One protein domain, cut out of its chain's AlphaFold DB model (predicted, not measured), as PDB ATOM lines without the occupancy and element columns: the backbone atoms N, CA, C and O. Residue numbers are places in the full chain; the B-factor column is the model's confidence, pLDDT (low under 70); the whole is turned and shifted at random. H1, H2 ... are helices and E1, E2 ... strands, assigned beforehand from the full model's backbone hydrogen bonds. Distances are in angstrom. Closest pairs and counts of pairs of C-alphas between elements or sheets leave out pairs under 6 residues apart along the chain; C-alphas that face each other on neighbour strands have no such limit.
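This is residues 304 to 352 and 360 to 425 of the 621 residues of an uncharacterized protein of Gordonia otitidis NBRC 100426 (UniProt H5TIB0). A strongly twisted sheet of antiparallel strands curls round one long helix, H1, which is the core; a second helix, H2, folds back from the end of H1 and only grazes the sheet. The short helix H3 packs on H2, away from the sheet. You have 115 printed residues with three named helices and then five named strands, H1 H2 H3 E1 E2 E3 E4 E5; the sheet is branched, with pairs E1 and E2, E2 and E3, E3 and E4, E3 and E5. The class is mixed, helices and strands, and the whole is compact, with a radius of gyration of the C-alphas of 13.9 A and spans of 39 by 30 by 20 A.

Find C-alpha 309 at (32.205, 17.144, 4.837); from there H1 runs 21.6 A to residue 324. H2, residues 329 to 342, covers 20.2 A, and H3 is residues 349 to 352. After the cut, start at C-alpha 364, (16.073, 25.296, 11.771), for E1, residues 364 to 374, 25.9 A long, which bends by 68 degrees at residue 369. E2, residues 381 to 392, is 33.4 A long, and E3, residues 395 to 405, is 31.0 A. E4 is residues 414 to 416, and E5, residues 421 to 424, ends at C-alpha 424, (18.225, 15.814, 23.550).

Begin at H1, which is on the sheet; its closest C-alphas to E3 are those of Gly 316 and Val 401, 6.4 A. E1 to E4 form a meander, each strand the antiparallel neighbour of the one before. Look for N 366 and O 388 between E1 and E2, 2.9 A, and N 385 and O 401 between E2 and E3, 2.8 A, within hydrogen-bond range. On the other side of E3 from E2 lie E4, with N 404 and O 415 at 2.8 A, and E5, with N 400 and O 421 at 2.8 A. H1, with residues 319 to 323 alone, touches H2, a helical hairpin at a shallow tilt of 23 degrees, opposite ways; the closest C-alphas, of Thr 322 and Arg 335, are 6.3 A apart. H2 grazes the sheet with residues 339 to 342. With residues 335 to 339 alone it touches H3, closest at the C-alphas of Ala 336 and Gln 350, 5.9 A. In H1 and H2 every O i to N i+4 pair is within hydrogen-bond range; H3 is too short for one.

The C-alphas of Leu 304 and Ala 329 are the two farthest apart, 44.9 A. Residues 353 to 359 are not printed, and C-alphas 352 and 360 stand 16.1 A apart across this cut. Of the links printed whole, none is long. Look for pLDDT under 70 at residues 304 to 305, 329, 345 to 346 and 408 to 412.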
ATOM      1  N   LEU A 304      44.014  15.242   7.509       60.28
ATOM      2  CA  LEU A 304      43.040  15.831   6.600       60.28
ATOM      3  C   LEU A 304      42.050  14.729   6.221       60.28
ATOM      4  O   LEU A 304      42.429  13.704   5.661       60.28
ATOM      5  N   THR A 305      40.788  14.908   6.603       63.38
ATOM      6  CA  THR A 305      39.728  13.946   6.292       63.38
ATOM      7  C   THR A 305      39.498  13.892   4.781       63.38
ATOM      8  O   THR A 305      39.310  14.928   4.151       63.38
ATOM      9  N   ASP A 306      39.466  12.689   4.204       72.75
ATOM     10  CA  ASP A 306      39.066  12.480   2.804       72.75
ATOM     11  C   ASP A 306      37.537  12.613   2.619       72.75
ATOM     12  O   ASP A 306      37.015  12.382   1.536       72.75
ATOM     13  N   LEU A 307      36.773  12.937   3.667       80.19
ATOM     14  CA  LEU A 307      35.328  13.140   3.553       80.19
ATOM     15  C   LEU A 307      35.022  14.542   2.998       80.19
ATOM     16  O   LEU A 307      35.487  15.530   3.576       80.19
ATOM     17  N   PRO A 308      34.163  14.674   1.968       86.56
ATOM     18  CA  PRO A 308      33.660  15.960   1.494       86.56
ATOM     19  C   PRO A 308      32.613  16.509   2.479       86.56
ATOM     20  O   PRO A 308      31.418  16.581   2.191       86.56
ATOM     21  N   ALA A 309      33.062  16.886   3.681       87.69
ATOM     22  CA  ALA A 309      32.205  17.144   4.837       87.69
ATOM     23  C   ALA A 309      31.165  18.248   4.601       87.69
ATOM     24  O   ALA A 309      30.046  18.121   5.079       87.69
ATOM     25  N   ALA A 310      31.494  19.297   3.842       87.31
ATOM     26  CA  ALA A 310      30.538  20.356   3.513       87.31
ATOM     27  C   ALA A 310      29.401  19.854   2.603       87.31
ATOM     28  O   ALA A 310      28.235  20.144   2.863       87.31
ATOM     29  N   ALA A 311      29.728  19.060   1.578       89.19
ATOM     30  CA  ALA A 311      28.736  18.489   0.670       89.19
ATOM     31  C   ALA A 311      27.851  17.462   1.390       89.19
ATOM     32  O   ALA A 311      26.628  17.532   1.300       89.19
ATOM     33  N   MET A 312      28.457  16.570   2.182       91.94
ATOM     34  CA  MET A 312      27.720  15.605   3.004       91.94
ATOM     35  C   MET A 312      26.849  16.305   4.050       91.94
ATOM     36  O   MET A 312      25.700  15.918   4.247       91.94
ATOM     37  N   ALA A 313      27.348  17.377   4.674       93.25
ATOM     38  CA  ALA A 313      26.566  18.170   5.610       93.25
ATOM     39  C   ALA A 313      25.316  18.754   4.938       93.25
ATOM     40  O   ALA A 313      24.222  18.579   5.475       93.25
ATOM     41  N   ALA A 314      25.465  19.379   3.765       93.25
ATOM     42  CA  ALA A 314      24.355  19.938   2.993       93.25
ATOM     43  C   ALA A 314      23.354  18.857   2.548       93.25
ATOM     44  O   ALA A 314      22.146  19.031   2.716       93.25
ATOM     45  N   PHE A 315      23.844  17.710   2.071       93.62
ATOM     46  CA  PHE A 315      23.003  16.564   1.720       93.62
ATOM     47  C   PHE A 315      22.181  16.071   2.918       93.62
ATOM     48  O   PHE A 315      20.973  15.872   2.803       93.62
ATOM     49  N   GLY A 316      22.793  15.957   4.100       94.38
ATOM     50  CA  GLY A 316      22.061  15.591   5.312       94.38
ATOM     51  C   GLY A 316      21.088  16.671   5.803       94.38
ATOM     52  O   GLY A 316      20.047  16.315   6.350       94.38
ATOM     53  N   GLN A 317      21.342  17.967   5.564       95.50
ATOM     54  CA  GLN A 317      20.344  19.020   5.826       95.50
ATOM     55  C   GLN A 317      19.122  18.854   4.924       95.50
ATOM     56  O   GLN A 317      17.997  18.909   5.415       95.50
ATOM     57  N   GLN A 318      19.336  18.609   3.628       93.00
ATOM     58  CA  GLN A 318      18.251  18.370   2.678       93.00
ATOM     59  C   GLN A 318      17.455  17.116   3.053       93.00
ATOM     60  O   GLN A 318      16.224  17.159   3.084       93.00
ATOM     61  N   TYR A 319      18.148  16.032   3.414       93.25
ATOM     62  CA  TYR A 319      17.503  14.823   3.912       93.25
ATOM     63  C   TYR A 319      16.655  15.112   5.151       93.25
ATOM     64  O   TYR A 319      15.474  14.785   5.149       93.25
ATOM     65  N   LEU A 320      17.200  15.774   6.180       93.69
ATOM     66  CA  LEU A 320      16.456  16.119   7.396       93.69
ATOM     67  C   LEU A 320      15.264  17.042   7.113       93.69
ATOM     68  O   LEU A 320      14.205  16.838   7.700       93.69
ATOM     69  N   GLN A 321      15.392  18.000   6.191       92.38
ATOM     70  CA  GLN A 321      14.284  18.869   5.791       92.38
ATOM     71  C   GLN A 321      13.122  18.036   5.247       92.38
ATOM     72  O   GLN A 321      11.993  18.169   5.713       92.38
ATOM     73  N   THR A 322      13.388  17.139   4.297       89.38
ATOM     74  CA  THR A 322      12.364  16.254   3.721       89.38
ATOM     75  C   THR A 322      11.844  15.245   4.746       89.38
ATOM     76  O   THR A 322      10.652  14.962   4.818       89.38
ATOM     77  N   CYS A 323      12.738  14.710   5.566       88.94
ATOM     78  CA  CYS A 323      12.457  13.658   6.523       88.94
ATOM     79  C   CYS A 323      11.594  14.140   7.697       88.94
ATOM     80  O   CYS A 323      10.698  13.414   8.120       88.94
ATOM     81  N   LEU A 324      11.812  15.362   8.186       88.50
ATOM     82  CA  LEU A 324      11.094  15.939   9.329       88.50
ATOM     83  C   LEU A 324       9.905  16.816   8.928       88.50
ATOM     84  O   LEU A 324       9.151  17.253   9.796       88.50
ATOM     85  N   THR A 325       9.722  17.080   7.634       85.12
ATOM     86  CA  THR A 325       8.502  17.722   7.142       85.12
ATOM     87  C   THR A 325       7.373  16.693   7.110       85.12
ATOM     88  O   THR A 325       7.442  15.699   6.388       85.12
ATOM     89  N   HIS A 326       6.327  16.935   7.894       79.62
ATOM     90  CA  HIS A 326       5.106  16.139   7.937       79.62
ATOM     91  C   HIS A 326       3.962  16.936   7.324       79.62
ATOM     92  O   HIS A 326       3.821  18.126   7.601       79.62
ATOM     93  N   GLY A 327       3.157  16.270   6.503       71.75
ATOM     94  CA  GLY A 327       2.160  16.897   5.649       71.75
ATOM     95  C   GLY A 327       0.887  16.072   5.488       71.75
ATOM     96  O   GLY A 327       0.711  15.055   6.162       71.75
ATOM     97  N   ASP A 328       0.006  16.510   4.591       70.25
ATOM     98  CA  ASP A 328      -1.157  15.736   4.142       70.25
ATOM     99  C   ASP A 328      -0.758  14.479   3.333       70.25
ATOM    100  O   ASP A 328       0.421  14.202   3.105       70.25
ATOM    101  N   ALA A 329      -1.737  13.660   2.932       67.56
ATOM    102  CA  ALA A 329      -1.478  12.371   2.280       67.56
ATOM    103  C   ALA A 329      -0.645  12.490   0.985       67.56
ATOM    104  O   ALA A 329       0.228  11.653   0.739       67.56
ATOM    105  N   ASP A 330      -0.858  13.551   0.203       70.94
ATOM    106  CA  ASP A 330      -0.122  13.809  -1.037       70.94
ATOM    107  C   ASP A 330       1.320  14.245  -0.735       70.94
ATOM    108  O   ASP A 330       2.274  13.763  -1.356       70.94
ATOM    109  N   GLN A 331       1.509  15.085   0.289       70.50
ATOM    110  CA  GLN A 331       2.827  15.470   0.796       70.50
ATOM    111  C   GLN A 331       3.597  14.270   1.360       70.50
ATOM    112  O   GLN A 331       4.804  14.161   1.143       70.50
ATOM    113  N   VAL A 332       2.918  13.329   2.023       71.75
ATOM    114  CA  VAL A 332       3.519  12.077   2.509       71.75
ATOM    115  C   VAL A 332       3.989  11.200   1.345       71.75
ATOM    116  O   VAL A 332       5.075  10.620   1.422       71.75
ATOM    117  N   GLN A 333       3.233  11.121   0.246       74.56
ATOM    118  CA  GLN A 333       3.637  10.351  -0.933       74.56
ATOM    119  C   GLN A 333       4.811  11.002  -1.680       74.56
ATOM    120  O   GLN A 333       5.774  10.314  -2.031       74.56
ATOM    121  N   ALA A 334       4.780  12.324  -1.873       77.88
ATOM    122  CA  ALA A 334       5.883  13.073  -2.478       77.88
ATOM    123  C   ALA A 334       7.166  12.980  -1.633       77.88
ATOM    124  O   ALA A 334       8.254  12.741  -2.162       77.88
ATOM    125  N   ARG A 335       7.030  13.075  -0.305       82.62
ATOM    126  CA  ARG A 335       8.109  12.838   0.662       82.62
ATOM    127  C   ARG A 335       8.690  11.439   0.521       82.62
ATOM    128  O   ARG A 335       9.907  11.300   0.469       82.62
ATOM    129  N   ALA A 336       7.850  10.410   0.429       81.50
ATOM    130  CA  ALA A 336       8.298   9.027   0.271       81.50
ATOM    131  C   ALA A 336       9.191   8.849  -0.965       81.50
ATOM    132  O   ALA A 336      10.251   8.231  -0.879       81.50
ATOM    133  N   ALA A 337       8.781   9.425  -2.099       83.44
ATOM    134  CA  ALA A 337       9.540   9.376  -3.344       83.44
ATOM    135  C   ALA A 337      10.872  10.140  -3.240       83.44
ATOM    136  O   ALA A 337      11.909   9.635  -3.671       83.44
ATOM    137  N   ALA A 338      10.863  11.323  -2.620       86.00
ATOM    138  CA  ALA A 338      12.077  12.102  -2.390       86.00
ATOM    139  C   ALA A 338      13.061  11.363  -1.466       86.00
ATOM    140  O   ALA A 338      14.237  11.238  -1.802       86.00
ATOM    141  N   LEU A 339      12.589  10.784  -0.359       88.38
ATOM    142  CA  LEU A 339      13.431   9.986   0.537       88.38
ATOM    143  C   LEU A 339      13.982   8.733  -0.157       88.38
ATOM    144  O   LEU A 339      15.148   8.397   0.032       88.38
ATOM    145  N   ALA A 340      13.194   8.072  -1.007       86.25
ATOM    146  CA  ALA A 340      13.668   6.925  -1.777       86.25
ATOM    147  C   ALA A 340      14.845   7.289  -2.703       86.25
ATOM    148  O   ALA A 340      15.756   6.488  -2.854       86.25
ATOM    149  N   SER A 341      14.881   8.509  -3.258       87.25
ATOM    150  CA  SER A 341      16.023   8.976  -4.065       87.25
ATOM    151  C   SER A 341      17.289   9.311  -3.266       87.25
ATOM    152  O   SER A 341      18.367   9.378  -3.845       87.25
ATOM    153  N   MET A 342      17.184   9.504  -1.947       88.38
ATOM    154  CA  MET A 342      18.315   9.858  -1.072       88.38
ATOM    155  C   MET A 342      18.882   8.652  -0.309       88.38
ATOM    156  O   MET A 342      19.895   8.767   0.381       88.38
ATOM    157  N   THR A 343      18.240   7.488  -0.405       85.38
ATOM    158  CA  THR A 343      18.561   6.284   0.375       85.38
ATOM    159  C   THR A 343      18.864   5.120  -0.572       85.38
ATOM    160  O   THR A 343      18.205   4.957  -1.592       85.38
ATOM    161  N   THR A 344      19.864   4.300  -0.260       71.88
ATOM    162  CA  THR A 344      20.285   3.145  -1.088       71.88
ATOM    163  C   THR A 344      19.905   1.809  -0.441       71.88
ATOM    164  O   THR A 344      20.438   0.756  -0.778       71.88
ATOM    165  N   GLY A 345      18.931   1.852   0.474       64.69
ATOM    166  CA  GLY A 345      18.628   0.777   1.414       64.69
ATOM    167  C   GLY A 345      19.400   0.966   2.721       64.69
ATOM    168  O   GLY A 345      20.556   1.373   2.723       64.69
ATOM    169  N   GLY A 346      18.736   0.728   3.852       64.62
ATOM    170  CA  GLY A 346      19.315   0.922   5.186       64.62
ATOM    171  C   GLY A 346      18.349   1.618   6.143       64.62
ATOM    172  O   GLY A 346      17.950   0.997   7.125       64.62
ATOM    173  N   PRO A 347      17.918   2.860   5.860       76.12
ATOM    174  CA  PRO A 347      16.934   3.550   6.686       76.12
ATOM    175  C   PRO A 347      15.559   2.882   6.600       76.12
ATOM    176  O   PRO A 347      15.144   2.394   5.545       76.12
ATOM    177  N   SER A 348      14.825   2.912   7.704       74.62
ATOM    178  CA  SER A 348      13.416   2.550   7.752       74.62
ATOM    179  C   SER A 348      12.601   3.413   6.784       74.62
ATOM    180  O   SER A 348      12.847   4.612   6.596       74.62
ATOM    181  N   ALA A 349      11.604   2.790   6.147       72.25
ATOM    182  CA  ALA A 349      10.698   3.496   5.250       72.25
ATOM    183  C   ALA A 349      10.097   4.717   5.963       72.25
ATOM    184  O   ALA A 349       9.837   4.677   7.166       72.25
ATOM    185  N   GLN A 350       9.888   5.809   5.221       74.69
ATOM    186  CA  GLN A 350       9.353   7.062   5.767       74.69
ATOM    187  C   GLN A 350      10.208   7.674   6.895       74.69
ATOM    188  O   GLN A 350       9.667   8.417   7.718       74.69
ATOM    189  N   CYS A 351      11.513   7.381   6.954       78.44
ATOM    190  CA  CYS A 351      12.390   7.763   8.066       78.44
ATOM    191  C   CYS A 351      11.903   7.280   9.444       78.44
ATOM    192  O   CYS A 351      11.993   8.007  10.435       78.44
ATOM    193  N   GLY A 352      11.284   6.104   9.507       76.19
ATOM    194  CA  GLY A 352      10.776   5.543  10.760       76.19
ATOM    195  C   GLY A 352       9.458   6.154  11.234       76.19
ATOM    196  O   GLY A 352       8.945   5.768  12.282       76.19
ATOM    197  N   GLN A 360       3.925  19.810  10.176       78.19
ATOM    198  CA  GLN A 360       5.026  20.586  10.730       78.19
ATOM    199  C   GLN A 360       6.253  20.443   9.843       78.19
ATOM    200  O   GLN A 360       6.490  19.383   9.267       78.19
ATOM    201  N   ALA A 361       7.044  21.504   9.769       84.19
ATOM    202  CA  ALA A 361       8.339  21.517   9.117       84.19
ATOM    203  C   ALA A 361       9.383  22.038  10.115       84.19
ATOM    204  O   ALA A 361       9.043  22.836  10.992       84.19
ATOM    205  N   PRO A 362      10.643  21.598  10.013       88.69
ATOM    206  CA  PRO A 362      11.707  22.140  10.845       88.69
ATOM    207  C   PRO A 362      11.902  23.635  10.550       88.69
ATOM    208  O   PRO A 362      11.988  24.038   9.391       88.69
ATOM    209  N   GLN A 363      11.995  24.450  11.603       88.31
ATOM    210  CA  GLN A 363      12.296  25.888  11.517       88.31
ATOM    211  C   GLN A 363      13.795  26.144  11.341       88.31
ATOM    212  O   GLN A 363      14.208  27.149  10.767       88.31
ATOM    213  N   LEU A 364      14.621  25.231  11.856       90.12
ATOM    214  CA  LEU A 364      16.073  25.296  11.771       90.12
ATOM    215  C   LEU A 364      16.642  23.889  11.623       90.12
ATOM    216  O   LEU A 364      16.305  23.004  12.407       90.12
ATOM    217  N   ILE A 365      17.570  23.719  10.683       93.62
ATOM    218  CA  ILE A 365      18.477  22.571  10.617       93.62
ATOM    219  C   ILE A 365      19.884  23.109  10.401       93.62
ATOM    220  O   ILE A 365      20.215  23.619   9.330       93.62
ATOM    221  N   GLN A 366      20.743  22.958  11.399       93.81
ATOM    222  CA  GLN A 366      22.114  23.447  11.336       93.81
ATOM    223  C   GLN A 366      23.096  22.319  11.605       93.81
ATOM    224  O   GLN A 366      23.043  21.666  12.646       93.81
ATOM    225  N   TRP A 367      24.035  22.102  10.686       93.50
ATOM    226  CA  TRP A 367      25.141  21.190  10.947       93.50
ATOM    227  C   TRP A 367      26.036  21.745  12.061       93.50
ATOM    228  O   TRP A 367      26.454  22.900  12.032       93.50
ATOM    229  N   THR A 368      26.359  20.909  13.045       87.94
ATOM    230  CA  THR A 368      27.165  21.303  14.217       87.94
ATOM    231  C   THR A 368      28.668  21.386  13.926       87.94
ATOM    232  O   THR A 368      29.456  21.693  14.821       87.94
ATOM    233  N   GLY A 369      29.090  21.053  12.701       88.31
ATOM    234  CA  GLY A 369      30.500  20.886  12.341       88.31
ATOM    235  C   GLY A 369      31.106  19.561  12.815       88.31
ATOM    236  O   GLY A 369      32.296  19.329  12.618       88.31
ATOM    237  N   ARG A 370      30.317  18.691  13.461       87.31
ATOM    238  CA  ARG A 370      30.775  17.399  13.983       87.31
ATOM    239  C   ARG A 370      30.360  16.264  13.057       87.31
ATOM    240  O   ARG A 370      29.217  16.219  12.590       87.31
ATOM    241  N   PHE A 371      31.283  15.330  12.849       92.00
ATOM    242  CA  PHE A 371      31.007  14.040  12.237       92.00
ATOM    243  C   PHE A 371      31.836  12.933  12.904       92.00
ATOM    244  O   PHE A 371      32.869  13.211  13.509       92.00
ATOM    245  N   THR A 372      31.376  11.686  12.820       92.19
ATOM    246  CA  THR A 372      32.109  10.495  13.287       92.19
ATOM    247  C   THR A 372      32.170   9.477  12.150       92.19
ATOM    248  O   THR A 372      31.102   9.056  11.709       92.19
ATOM    249  N   PRO A 373      33.359   9.101  11.642       89.88
ATOM    250  CA  PRO A 373      33.486   8.104  10.578       89.88
ATOM    251  C   PRO A 373      32.819   6.770  10.929       89.88
ATOM    252  O   PRO A 373      32.779   6.373  12.092       89.88
ATOM    253  N   ILE A 374      32.299   6.093   9.908       90.06
ATOM    254  CA  ILE A 374      31.732   4.748   9.982       90.06
ATOM    255  C   ILE A 374      32.622   3.834   9.146       90.06
ATOM    256  O   ILE A 374      32.719   3.993   7.925       90.06
ATOM    257  N   ASP A 375      33.247   2.868   9.808       87.88
ATOM    258  CA  ASP A 375      34.074   1.855   9.162       87.88
ATOM    259  C   ASP A 375      33.223   0.683   8.640       87.88
ATOM    260  O   ASP A 375      32.093   0.465   9.079       87.88
ATOM    261  N   GLY A 376      33.776  -0.101   7.708       83.12
ATOM    262  CA  GLY A 376      33.160  -1.347   7.221       83.12
ATOM    263  C   GLY A 376      32.572  -1.300   5.807       83.12
ATOM    264  O   GLY A 376      32.178  -2.343   5.288       83.12
ATOM    265  N   PHE A 377      32.566  -0.141   5.144       84.88
ATOM    266  CA  PHE A 377      32.219  -0.047   3.722       84.88
ATOM    267  C   PHE A 377      33.419  -0.442   2.844       84.88
ATOM    268  O   PHE A 377      34.506   0.116   2.975       84.88
ATOM    269  N   THR A 378      33.223  -1.408   1.941       78.50
ATOM    270  CA  THR A 378      34.265  -1.911   1.020       78.50
ATOM    271  C   THR A 378      34.605  -0.928  -0.104       78.50
ATOM    272  O   THR A 378      35.681  -1.022  -0.692       78.50
ATOM    273  N   GLY A 379      33.715   0.029  -0.375       80.31
ATOM    274  CA  GLY A 379      33.907   1.163  -1.275       80.31
ATOM    275  C   GLY A 379      33.317   2.436  -0.667       80.31
ATOM    276  O   GLY A 379      32.376   2.373   0.127       80.31
ATOM    277  N   GLY A 380      33.887   3.586  -1.018       83.81
ATOM    278  CA  GLY A 380      33.489   4.877  -0.467       83.81
ATOM    279  C   GLY A 380      33.836   5.083   1.007       83.81
ATOM    280  O   GLY A 380      34.704   4.418   1.587       83.81
ATOM    281  N   ARG A 381      33.192   6.087   1.599       87.88
ATOM    282  CA  ARG A 381      33.373   6.505   2.992       87.88
ATOM    283  C   ARG A 381      32.023   6.860   3.590       87.88
ATOM    284  O   ARG A 381      31.192   7.452   2.913       87.88
ATOM    285  N   ALA A 382      31.820   6.544   4.862       90.19
ATOM    286  CA  ALA A 382      30.619   6.942   5.579       90.19
ATOM    287  C   ALA A 382      30.960   7.638   6.891       90.19
ATOM    288  O   ALA A 382      32.031   7.430   7.462       90.19
ATOM    289  N   ALA A 383      30.049   8.481   7.364       92.88
ATOM    290  CA  ALA A 383      30.138   9.108   8.670       92.88
ATOM    291  C   ALA A 383      28.751   9.478   9.206       92.88
ATOM    292  O   ALA A 383      27.830   9.791   8.451       92.88
ATOM    293  N   TYR A 384      28.624   9.499  10.528       94.31
ATOM    294  CA  TYR A 384      27.521  10.137  11.231       94.31
ATOM    295  C   TYR A 384      27.731  11.648  11.241       94.31
ATOM    296  O   TYR A 384      28.687  12.114  11.855       94.31
ATOM    297  N   PHE A 385      26.841  12.418  10.625       95.19
ATOM    298  CA  PHE A 385      26.825  13.881  10.689       95.19
ATOM    299  C   PHE A 385      25.841  14.354  11.754       95.19
ATOM    300  O   PHE A 385      24.723  13.850  11.834       95.19
ATOM    301  N   VAL A 386      26.255  15.311  12.588       94.00
ATOM    302  CA  VAL A 386      25.455  15.775  13.730       94.00
ATOM    303  C   VAL A 386      24.862  17.155  13.459       94.00
ATOM    304  O   VAL A 386      25.596  18.106  13.178       94.00
ATOM    305  N   TYR A 387      23.550  17.281  13.620       94.44
ATOM    306  CA  TYR A 387      22.760  18.480  13.361       94.44
ATOM    307  C   TYR A 387      22.023  18.940  14.615       94.44
ATOM    308  O   TYR A 387      21.551  18.127  15.406       94.44
ATOM    309  N   THR A 388      21.884  20.251  14.761       92.88
ATOM    310  CA  THR A 388      20.922  20.881  15.662       92.88
ATOM    311  C   THR A 388      19.653  21.160  14.872       92.88
ATOM    312  O   THR A 388      19.717  21.803  13.823       92.88
ATOM    313  N   VAL A 389      18.512  20.689  15.368       92.12
ATOM    314  CA  VAL A 389      17.210  20.868  14.720       92.12
ATOM    315  C   VAL A 389      16.228  21.520  15.685       92.12
ATOM    316  O   VAL A 389      16.140  21.108  16.840       92.12
ATOM    317  N   SER A 390      15.481  22.512  15.201       90.62
ATOM    318  CA  SER A 390      14.370  23.142  15.921       90.62
ATOM    319  C   SER A 390      13.074  22.857  15.171       90.62
ATOM    320  O   SER A 390      12.910  23.306  14.037       90.62
ATOM    321  N   MET A 391      12.166  22.102  15.790       86.56
ATOM    322  CA  MET A 391      10.803  21.902  15.265       86.56
ATOM    323  C   MET A 391       9.844  22.990  15.761       86.56
ATOM    324  O   MET A 391       8.850  23.287  15.112       86.56
ATOM    325  N   GLU A 392      10.163  23.585  16.910       84.44
ATOM    326  CA  GLU A 392       9.400  24.643  17.571       84.44
ATOM    327  C   GLU A 392      10.384  25.702  18.100       84.44
ATOM    328  O   GLU A 392      11.548  25.362  18.368       84.44
ATOM    329  N   PRO A 393       9.954  26.963  18.291       75.81
ATOM    330  CA  PRO A 393      10.818  28.017  18.808       75.81
ATOM    331  C   PRO A 393      11.421  27.660  20.172       75.81
ATOM    332  O   PRO A 393      10.732  27.207  21.084       75.81
ATOM    333  N   GLY A 394      12.731  27.869  20.321       71.88
ATOM    334  CA  GLY A 394      13.443  27.680  21.590       71.88
ATOM    335  C   GLY A 394      13.675  26.222  22.009       71.88
ATOM    336  O   GLY A 394      14.305  25.989  23.043       71.88
ATOM    337  N   ARG A 395      13.225  25.239  21.218       81.69
ATOM    338  CA  ARG A 395      13.461  23.818  21.478       81.69
ATOM    339  C   ARG A 395      14.380  23.214  20.425       81.69
ATOM    340  O   ARG A 395      13.971  22.964  19.297       81.69
ATOM    341  N   PHE A 396      15.596  22.893  20.854       88.44
ATOM    342  CA  PHE A 396      16.612  22.273  20.014       88.44
ATOM    343  C   PHE A 396      16.805  20.805  20.389       88.44
ATOM    344  O   PHE A 396      17.021  20.486  21.558       88.44
ATOM    345  N   ASP A 397      16.789  19.936  19.388       90.56
ATOM    346  CA  ASP A 397      17.140  18.523  19.490       90.56
ATOM    347  C   ASP A 397      18.372  18.239  18.613       90.56
ATOM    348  O   ASP A 397      18.662  18.960  17.652       90.56
ATOM    349  N   THR A 398      19.142  17.210  18.959       92.38
ATOM    350  CA  THR A 398      20.333  16.811  18.205       92.38
ATOM    351  C   THR A 398      20.039  15.572  17.372       92.38
ATOM    352  O   THR A 398      19.721  14.511  17.913       92.38
ATOM    353  N   TYR A 399      20.191  15.709  16.056       94.25
ATOM    354  CA  TYR A 399      19.983  14.649  15.074       94.25
ATOM    355  C   TYR A 399      21.320  14.142  14.542       94.25
ATOM    356  O   TYR A 399      22.214  14.928  14.242       94.25
ATOM    357  N   SER A 400      21.454  12.830  14.401       94.81
ATOM    358  CA  SER A 400      22.598  12.178  13.775       94.81
ATOM    359  C   SER A 400      22.152  11.471  12.501       94.81
ATOM    360  O   SER A 400      21.217  10.673  12.535       94.81
ATOM    361  N   VAL A 401      22.812  11.782  11.386       95.62
ATOM    362  CA  VAL A 401      22.487  11.255  10.058       95.62
ATOM    363  C   VAL A 401      23.669  10.426   9.544       95.62
ATOM    364  O   VAL A 401      24.754  10.988   9.379       95.62
ATOM    365  N   PRO A 402      23.512   9.116   9.294       94.81
ATOM    366  CA  PRO A 402      24.556   8.290   8.692       94.81
ATOM    367  C   PRO A 402      24.588   8.482   7.171       94.81
ATOM    368  O   PRO A 402      23.685   8.046   6.459       94.81
ATOM    369  N   ILE A 403      25.642   9.123   6.671       93.94
ATOM    370  CA  ILE A 403      25.797   9.472   5.256       93.94
ATOM    371  C   ILE A 403      26.995   8.720   4.693       93.94
ATOM    372  O   ILE A 403      28.090   8.802   5.249       93.94
ATOM    373  N   TRP A 404      26.794   8.016   3.585       93.19
ATOM    374  CA  TRP A 404      27.836   7.405   2.768       93.19
ATOM    375  C   TRP A 404      28.055   8.217   1.493       93.19
ATOM    376  O   TRP A 404      27.117   8.801   0.952       93.19
ATOM    377  N   VAL A 405      29.294   8.242   1.014       91.44
ATOM    378  CA  VAL A 405      29.694   8.839  -0.257       91.44
ATOM    379  C   VAL A 405      30.620   7.885  -1.006       91.44
ATOM    380  O   VAL A 405      31.551   7.325  -0.420       91.44
ATOM    381  N   ASN A 406      30.370   7.708  -2.302       85.00
ATOM    382  CA  ASN A 406      31.140   6.802  -3.154       85.00
ATOM    383  C   ASN A 406      32.592   7.264  -3.337       85.00
ATOM    384  O   ASN A 406      33.531   6.489  -3.150       85.00
ATOM    385  N   THR A 407      32.799   8.545  -3.655       74.50
ATOM    386  CA  THR A 407      34.137   9.128  -3.795       74.50
ATOM    387  C   THR A 407      34.207  10.516  -3.166       74.50
ATOM    388  O   THR A 407      33.263  11.296  -3.201       74.50
ATOM    389  N   ALA A 408      35.365  10.855  -2.604       62.84
ATOM    390  CA  ALA A 408      35.616  12.173  -2.022       62.84
ATOM    391  C   ALA A 408      35.586  13.326  -3.043       62.84
ATOM    392  O   ALA A 408      35.502  14.493  -2.660       62.84
ATOM    393  N   ALA A 409      35.730  12.996  -4.330       60.69
ATOM    394  CA  ALA A 409      35.824  13.949  -5.428       60.69
ATOM    395  C   ALA A 409      34.454  14.298  -6.026       60.69
ATOM    396  O   ALA A 409      34.285  15.399  -6.544       60.69
ATOM    397  N   GLU A 410      33.476  13.394  -5.933       60.78
ATOM    398  CA  GLU A 410      32.173  13.552  -6.572       60.78
ATOM    399  C   GLU A 410      31.082  13.678  -5.506       60.78
ATOM    400  O   GLU A 410      30.679  12.712  -4.862       60.78
ATOM    401  N   SER A 411      30.561  14.893  -5.330       59.72
ATOM    402  CA  SER A 411      29.473  15.177  -4.384       59.72
ATOM    403  C   SER A 411      28.114  14.609  -4.807       59.72
ATOM    404  O   SER A 411      27.126  14.840  -4.122       59.72
ATOM    405  N   ASN A 412      28.012  13.933  -5.949       66.81
ATOM    406  CA  ASN A 412      26.718  13.539  -6.512       66.81
ATOM    407  C   ASN A 412      26.313  12.102  -6.149       66.81
ATOM    408  O   ASN A 412      25.139  11.763  -6.268       66.81
ATOM    409  N   ASP A 413      27.244  11.304  -5.623       84.25
ATOM    410  CA  ASP A 413      27.019   9.905  -5.248       84.25
ATOM    411  C   ASP A 413      26.974   9.748  -3.721       84.25
ATOM    412  O   ASP A 413      27.806   9.071  -3.106       84.25
ATOM    413  N   MET A 414      26.009  10.422  -3.095       91.25
ATOM    414  CA  MET A 414      25.767  10.357  -1.653       91.25
ATOM    415  C   MET A 414      24.485   9.595  -1.336       91.25
ATOM    416  O   MET A 414      23.502   9.653  -2.074       91.25
ATOM    417  N   SER A 415      24.475   8.893  -0.205       92.12
ATOM    418  CA  SER A 415      23.286   8.191   0.257       92.12
ATOM    419  C   SER A 415      23.203   8.103   1.773       92.12
ATOM    420  O   SER A 415      24.217   8.003   2.461       92.12
ATOM    421  N   ILE A 416      21.980   8.111   2.300       93.50
ATOM    422  CA  ILE A 416      21.720   7.807   3.704       93.50
ATOM    423  C   ILE A 416      21.647   6.292   3.878       93.50
ATOM    424  O   ILE A 416      20.840   5.621   3.231       93.50
ATOM    425  N   VAL A 417      22.483   5.767   4.770       91.75
ATOM    426  CA  VAL A 417      22.733   4.320   4.918       91.75
ATOM    427  C   VAL A 417      22.188   3.725   6.217       91.75
ATOM    428  O   VAL A 417      22.414   2.555   6.511       91.75
ATOM    429  N   GLY A 418      21.449   4.502   7.008       89.19
ATOM    430  CA  GLY A 418      20.842   4.032   8.251       89.19
ATOM    431  C   GLY A 418      19.819   5.001   8.833       89.19
ATOM    432  O   GLY A 418      19.623   6.104   8.324       89.19
ATOM    433  N   ASP A 419      19.164   4.570   9.909       89.44
ATOM    434  CA  ASP A 419      18.167   5.372  10.614       89.44
ATOM    435  C   ASP A 419      18.762   6.615  11.287       89.44
ATOM    436  O   ASP A 419      19.946   6.677  11.635       89.44
ATOM    437  N   LEU A 420      17.895   7.604  11.505       90.88
ATOM    438  CA  LEU A 420      18.226   8.807  12.253       90.88
ATOM    439  C   LEU A 420      18.441   8.497  13.736       90.88
ATOM    440  O   LEU A 420      17.588   7.906  14.397       90.88
ATOM    441  N   GLY A 421      19.544   8.995  14.286       89.94
ATOM    442  CA  GLY A 421      19.713   9.108  15.731       89.94
ATOM    443  C   GLY A 421      19.095  10.410  16.232       89.94
ATOM    444  O   GLY A 421      19.382  11.465  15.674       89.94
ATOM    445  N   VAL A 422      18.295  10.363  17.298       90.31
ATOM    446  CA  VAL A 422      17.755  11.566  17.953       90.31
ATOM    447  C   VAL A 422      18.172  11.569  19.415       90.31
ATOM    448  O   VAL A 422      17.976  10.592  20.137       90.31
ATOM    449  N   THR A 423      18.759  12.675  19.858       86.75
ATOM    450  CA  THR A 423      19.195  12.887  21.241       86.75
ATOM    451  C   THR A 423      18.766  14.276  21.716       86.75
ATOM    452  O   THR A 423      18.601  15.172  20.885       86.75
ATOM    453  N   PRO A 424      18.563  14.491  23.032       83.12
ATOM    454  CA  PRO A 424      18.225  15.814  23.550       83.12
ATOM    455  C   PRO A 424      19.281  16.847  23.151       83.12
ATOM    456  O   PRO A 424      20.479  16.566  23.249       83.12
ATOM    457  N   GLY A 425      18.848  18.038  22.737       73.44
ATOM    458  CA  GLY A 425      19.773  19.099  22.357       73.44
ATOM    459  C   GLY A 425      20.619  19.622  23.516       73.44
ATOM    460  O   GLY A 425      20.411  19.310  24.696       73.44
TER     461      GLY A 425